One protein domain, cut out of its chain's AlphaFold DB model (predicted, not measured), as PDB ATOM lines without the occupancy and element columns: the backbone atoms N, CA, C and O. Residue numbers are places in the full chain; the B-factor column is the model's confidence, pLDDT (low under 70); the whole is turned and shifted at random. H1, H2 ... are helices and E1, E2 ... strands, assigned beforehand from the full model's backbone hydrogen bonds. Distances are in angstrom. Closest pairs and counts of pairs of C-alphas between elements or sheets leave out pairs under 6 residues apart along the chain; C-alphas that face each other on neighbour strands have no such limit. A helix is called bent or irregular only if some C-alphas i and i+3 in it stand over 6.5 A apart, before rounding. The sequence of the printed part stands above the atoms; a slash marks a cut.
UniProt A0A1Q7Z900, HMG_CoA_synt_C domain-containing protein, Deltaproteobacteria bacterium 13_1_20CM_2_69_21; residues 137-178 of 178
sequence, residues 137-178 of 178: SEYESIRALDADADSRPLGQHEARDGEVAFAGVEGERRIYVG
ATOM      1  N   SER A 137      93.276 177.478 172.846       98.19
ATOM      2  CA  SER A 137      92.937 176.080 172.550       98.19
ATOM      3  C   SER A 137      93.068 175.734 171.059       98.19
ATOM      4  O   SER A 137      93.599 174.674 170.727       98.19
ATOM      5  N   GLU A 138      92.649 176.629 170.152       96.19
ATOM      6  CA  GLU A 138      92.905 176.463 168.710       96.19
ATOM      7  C   GLU A 138      94.412 176.424 168.426       96.19
ATOM      8  O   GLU A 138      94.877 175.549 167.700       96.19
ATOM      9  N   TYR A 139      95.185 177.341 169.021       95.94
ATOM     10  CA  TYR A 139      96.642 177.363 168.882       95.94
ATOM     11  C   TYR A 139      97.279 176.053 169.362       95.94
ATOM     12  O   TYR A 139      98.056 175.457 168.626       95.94
ATOM     13  N   GLU A 140      96.935 175.571 170.555       96.69
ATOM     14  CA  GLU A 140      97.469 174.318 171.106       96.69
ATOM     15  C   GLU A 140      97.127 173.115 170.224       96.69
ATOM     16  O   GLU A 140      97.980 172.259 169.994       96.69
ATOM     17  N   SER A 141      95.916 173.095 169.662       94.06
ATOM     18  CA  SER A 141      95.479 172.054 168.730       94.06
ATOM     19  C   SER A 141      96.298 172.073 167.435       94.06
ATOM     20  O   SER A 141      96.690 171.017 166.949       94.06
ATOM     21  N   ILE A 142      96.626 173.261 166.907       90.88
ATOM     22  CA  ILE A 142      97.538 173.410 165.761       90.88
ATOM     23  C   ILE A 142      98.946 172.927 166.132       90.88
ATOM     24  O   ILE A 142      99.543 172.158 165.385       90.88
ATOM     25  N   ARG A 143      99.477 173.337 167.292       93.38
ATOM     26  CA  ARG A 143     100.826 172.960 167.752       93.38
ATOM     27  C   ARG A 143     100.977 171.465 168.014       93.38
ATOM     28  O   ARG A 143     102.079 170.952 167.863       93.38
ATOM     29  N   ALA A 144      99.911 170.767 168.400       92.19
ATOM     30  CA  ALA A 144      99.945 169.319 168.582       92.19
ATOM     31  C   ALA A 144     100.276 168.574 167.275       92.19
ATOM     32  O   ALA A 144     100.871 167.501 167.325       92.19
ATOM     33  N   LEU A 145      99.956 169.163 166.114       87.62
ATOM     34  CA  LEU A 145     100.242 168.589 164.796       87.62
ATOM     35  C   LEU A 145     101.724 168.680 164.397       87.62
ATOM     36  O   LEU A 145     102.142 167.988 163.471       87.62
ATOM     37  N   ASP A 146     102.532 169.508 165.073       88.50
ATOM     38  CA  ASP A 146     103.957 169.671 164.752       88.50
ATOM     39  C   ASP A 146     104.762 168.378 164.935       88.50
ATOM     40  O   ASP A 146     105.764 168.187 164.249       88.50
ATOM     41  N   ALA A 147     104.334 167.498 165.847       87.25
ATOM     42  CA  ALA A 147     105.018 166.236 166.131       87.25
ATOM     43  C   ALA A 147     105.120 165.332 164.890       87.25
ATOM     44  O   ALA A 147     106.106 164.613 164.738       87.25
ATOM     45  N   ASP A 148     104.139 165.432 163.990       86.38
ATOM     46  CA  ASP A 148     104.028 164.626 162.775       86.38
ATOM     47  C   ASP A 148     104.207 165.471 161.498       86.38
ATOM     48  O   ASP A 148     103.890 165.025 160.394       86.38
ATOM     49  N   ALA A 149     104.697 166.714 161.608       83.56
ATOM     50  CA  ALA A 149     104.727 167.662 160.489       83.56
ATOM     51  C   ALA A 149     105.517 167.154 159.269       83.56
ATOM     52  O   ALA A 149     105.135 167.433 158.129       83.56
ATOM     53  N   ASP A 150     106.587 166.389 159.498       83.75
ATOM     54  CA  ASP A 150     107.455 165.851 158.443       83.75
ATOM     55  C   ASP A 150     106.998 164.502 157.876       83.75
ATOM     56  O   ASP A 150     107.524 164.062 156.857       83.75
ATOM     57  N   SER A 151     106.007 163.857 158.492       87.06
ATOM     58  CA  SER A 151     105.454 162.565 158.063       87.06
ATOM     59  C   SER A 151     103.961 162.633 157.733       87.06
ATOM     60  O   SER A 151     103.347 161.611 157.423       87.06
ATOM     61  N   ARG A 152     103.363 163.832 157.777       85.69
ATOM     62  CA  ARG A 152     101.927 164.036 157.578       85.69
ATOM     63  C   ARG A 152     101.479 163.490 156.210       85.69
ATOM     64  O   ARG A 152     101.992 163.960 155.189       85.69
ATOM     65  N   PRO A 153     100.504 162.562 156.158       85.50
ATOM     66  CA  PRO A 153      99.993 162.039 154.896       85.50
ATOM     67  C   PRO A 153      99.294 163.136 154.084       85.50
ATOM     68  O   PRO A 153      98.891 164.169 154.630       85.50
ATOM     69  N   LEU A 154      99.131 162.896 152.778       85.00
ATOM     70  CA  LEU A 154      98.305 163.751 151.922       85.00
ATOM     71  C   LEU A 154      96.894 163.867 152.509       85.00
ATOM     72  O   LEU A 154      96.291 162.860 152.884       85.00
ATOM     73  N   GLY A 155      96.373 165.087 152.611       77.56
ATOM     74  CA  GLY A 155      95.140 165.344 153.347       77.56
ATOM     75  C   GLY A 155      94.375 166.562 152.850       77.56
ATOM     76  O   GLY A 155      94.500 166.979 151.704       77.56
ATOM     77  N   GLN A 156      93.533 167.119 153.719       68.12
ATOM     78  CA  GLN A 156      92.897 168.404 153.448       68.12
ATOM     79  C   GLN A 156      93.884 169.536 153.733       68.12
ATOM     80  O   GLN A 156      94.613 169.513 154.730       68.12
ATOM     81  N   HIS A 157      93.886 170.532 152.852       72.25
ATOM     82  CA  HIS A 157      94.730 171.714 152.955       72.25
ATOM     83  C   HIS A 157      93.875 172.953 152.794       72.25
ATOM     84  O   HIS A 157      93.008 173.009 151.924       72.25
ATOM     85  N   GLU A 158      94.155 173.951 153.619       69.44
ATOM     86  CA  GLU A 158      93.627 175.292 153.441       69.44
ATOM     87  C   GLU A 158      94.727 176.121 152.776       69.44
ATOM     88  O   GLU A 158      95.673 176.552 153.432       69.44
ATOM     89  N   ALA A 159      94.639 176.283 151.456       72.56
ATOM     90  CA  ALA A 159      95.384 177.311 150.739       72.56
ATOM     91  C   ALA A 159      94.455 178.511 150.543       72.56
ATOM     92  O   ALA A 159      93.300 178.342 150.146       72.56
ATOM     93  N   ARG A 160      94.937 179.719 150.841       74.19
ATOM     94  CA  ARG A 160      94.261 180.941 150.392       74.19
ATOM     95  C   ARG A 160      94.606 181.169 148.920       74.19
ATOM     96  O   ARG A 160      95.671 180.752 148.471       74.19
ATOM     97  N   ASP A 161      93.732 181.852 148.185       76.50
ATOM     98  CA  ASP A 161      93.993 182.197 146.782       76.50
ATOM     99  C   ASP A 161      95.337 182.932 146.634       76.50
ATOM    100  O   ASP A 161      95.568 183.966 147.265       76.50
ATOM    101  N   GLY A 162      96.217 182.394 145.784       78.69
ATOM    102  CA  GLY A 162      97.551 182.942 145.533       78.69
ATOM    103  C   GLY A 162      98.615 182.576 146.575       78.69
ATOM    104  O   GLY A 162      99.742 183.066 146.477       78.69
ATOM    105  N   GLU A 163      98.297 181.724 147.554       86.50
ATOM    106  CA  GLU A 163      99.253 181.193 148.527       86.50
ATOM    107  C   GLU A 163      99.606 179.734 148.231       86.50
ATOM    108  O   GLU A 163      98.768 178.928 147.835       86.50
ATOM    109  N   VAL A 164     100.864 179.375 148.493       90.56
ATOM    110  CA  VAL A 164     101.323 177.988 148.419       90.56
ATOM    111  C   VAL A 164     101.171 177.340 149.791       90.56
ATOM    112  O   VAL A 164     101.759 177.805 150.769       90.56
ATOM    113  N   ALA A 165     100.438 176.232 149.864       89.62
ATOM    114  CA  ALA A 165     100.258 175.449 151.081       89.62
ATOM    115  C   ALA A 165     100.953 174.088 150.983       89.62
ATOM    116  O   ALA A 165     100.924 173.412 149.953       89.62
ATOM    117  N   PHE A 166     101.567 173.657 152.085       89.38
ATOM    118  CA  PHE A 166     102.118 172.309 152.201       89.38
ATOM    119  C   PHE A 166     100.987 171.282 152.290       89.38
ATOM    120  O   PHE A 166     100.143 171.369 153.186       89.38
ATOM    121  N   ALA A 167     101.023 170.289 151.398       90.19
ATOM    122  CA  ALA A 167     100.014 169.251 151.251       90.19
ATOM    123  C   ALA A 167     100.349 167.919 151.964       90.19
ATOM    124  O   ALA A 167      99.546 166.999 152.033       90.19
ATOM    125  N   GLY A 168     101.527 167.799 152.568       90.94
ATOM    126  CA  GLY A 168     101.966 166.542 153.183       90.94
ATOM    127  C   GLY A 168     102.982 165.803 152.322       90.94
ATOM    128  O   GLY A 168     103.619 166.390 151.443       90.94
ATOM    129  N   VAL A 169     103.177 164.525 152.629       92.56
ATOM    130  CA  VAL A 169     104.296 163.732 152.119       92.56
ATOM    131  C   VAL A 169     103.806 162.491 151.375       92.56
ATOM    132  O   VAL A 169     102.941 161.762 151.858       92.56
ATOM    133  N   GLU A 170     104.390 162.239 150.201       92.19
ATOM    134  CA  GLU A 170     104.219 161.007 149.425       92.19
ATOM    135  C   GLU A 170     105.582 160.317 149.232       92.19
ATOM    136  O   GLU A 170     106.385 160.689 148.366       92.19
ATOM    137  N   GLY A 171     105.859 159.305 150.058       90.62
ATOM    138  CA  GLY A 171     107.193 158.707 150.161       90.62
ATOM    139  C   GLY A 171     108.161 159.676 150.844       90.62
ATOM    140  O   GLY A 171     107.963 160.011 152.003       90.62
ATOM    141  N   GLU A 172     109.176 160.152 150.122       91.00
ATOM    142  CA  GLU A 172     110.102 161.204 150.590       91.00
ATOM    143  C   GLU A 172     109.809 162.579 149.959       91.00
ATOM    144  O   GLU A 172     110.534 163.551 150.170       91.00
ATOM    145  N   ARG A 173     108.753 162.681 149.141       92.38
ATOM    146  CA  ARG A 173     108.415 163.912 148.415       92.38
ATOM    147  C   ARG A 173     107.450 164.762 149.223       92.38
ATOM    148  O   ARG A 173     106.381 164.297 149.606       92.38
ATOM    149  N   ARG A 174     107.799 166.034 149.408       92.88
ATOM    150  CA  ARG A 174     106.911 167.063 149.959       92.88
ATOM    151  C   ARG A 174     106.008 167.588 148.848       92.88
ATOM    152  O   ARG A 174     106.508 168.078 147.836       92.88
ATOM    153  N   ILE A 175     104.699 167.486 149.033       93.00
ATOM    154  CA  ILE A 175     103.701 167.942 148.065       93.00
ATOM    155  C   ILE A 175     103.203 169.325 148.485       93.00
ATOM    156  O   ILE A 175     103.055 169.601 149.675       93.00
ATOM    157  N   TYR A 176     102.957 170.201 147.514       91.62
ATOM    158  CA  TYR A 176     102.451 171.557 147.723       91.62
ATOM    159  C   TYR A 176     101.314 171.845 146.740       91.62
ATOM    160  O   TYR A 176     101.306 171.305 145.634       91.62
ATOM    161  N   VAL A 177     100.371 172.690 147.150       87.75
ATOM    162  CA  VAL A 177      99.240 173.171 146.337       87.75
ATOM    163  C   VAL A 177      99.222 174.700 146.343       87.75
ATOM    164  O   VAL A 177      99.664 175.293 147.327       87.75
ATOM    165  N   GLY A 178      98.745 175.329 145.269       79.50
ATOM    166  CA  GLY A 178      98.650 176.785 145.116       79.50
ATOM    167  C   GLY A 178      98.016 177.181 143.793       79.50
ATOM    168  O   GLY A 178      97.912 176.291 142.916       79.50
TER     169      GLY A 178
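This is residues 137 to 178 of the 178 residues of the protein "HMG_CoA_synt_C domain-containing protein" of Deltaproteobacteria bacterium 13_1_20CM_2_69_21 (UniProt A0A1Q7Z900). A two-stranded hairpin, E1 and E2, stands at one side, and a single helix, H1, sticks out from it with its residues 137 to 147 standing free, so that helix and hairpin make an open V joined near the hairpin's turn. The long link between them, residues 149 to 164, comes over from the end of H1, runs beside E1 and folds back in a wide loop round residues 160 to 162 to enter E1. The printed part has 42 residues with one named helix and two named strands, in the order H1, E1, E2; the sheet has the order E1 - E2, antiparallel, and the class is mixed, helices and strands. The whole is only just loose, close to compact, with a radius of gyration of the C-alphas of 11.2 A, and it is flat, its C-alphas spanning 28 by 27 by 12 A.

E1, residues 165 to 170, and E2, residues 173 to 177, are antiparallel neighbours and form a hairpin, with an angle of 148 degrees between their directions. Among the C-alphas that face each other are those of Phe 166 and Tyr 176, 4.6 A apart, and those of Glu 170 and Arg 173, 5.2 A apart. Across the pair, N 165 and O 177 are within hydrogen-bond range at 2.8 A, and so are N 175 and O 168 at 2.9 A. The link between the two strands is tight, 2 residues. H1, residues 137 to 148, is apart from E2. A long link of 16 residues joins H1 to E1. In the backbone of H1, 4 of 8 O i to N i+4 pairs and 7 of 9 O i to N i+3 pairs are within hydrogen-bond range.

E1 measures 15.1 A from C-alpha 165 at (100.258, 175.449, 151.081) to C-alpha 170. E2 measures 13.2 A from its first to its last C-alpha and ends at C-alpha 177 at (99.240, 173.171, 146.337). H1 begins at C-alpha 137 at (92.937, 176.080, 172.550) and measures 18.7 A to C-alpha 148. It is neither bent nor irregular, but only just: C-alphas 144 and 147 are 6.4 A apart.

The two C-alphas farthest apart are those of Ser 137 and Gly 171, at 31.7 A. Without the free residues of H1, the body of 31 residues spans 27 by 14 by 11 A. The printed part has no cut and ends at Gly 178, the chain's last residue. The mean pLDDT of the printed part is 86.9, and residues 156 and 158, both in the long link, are under 70.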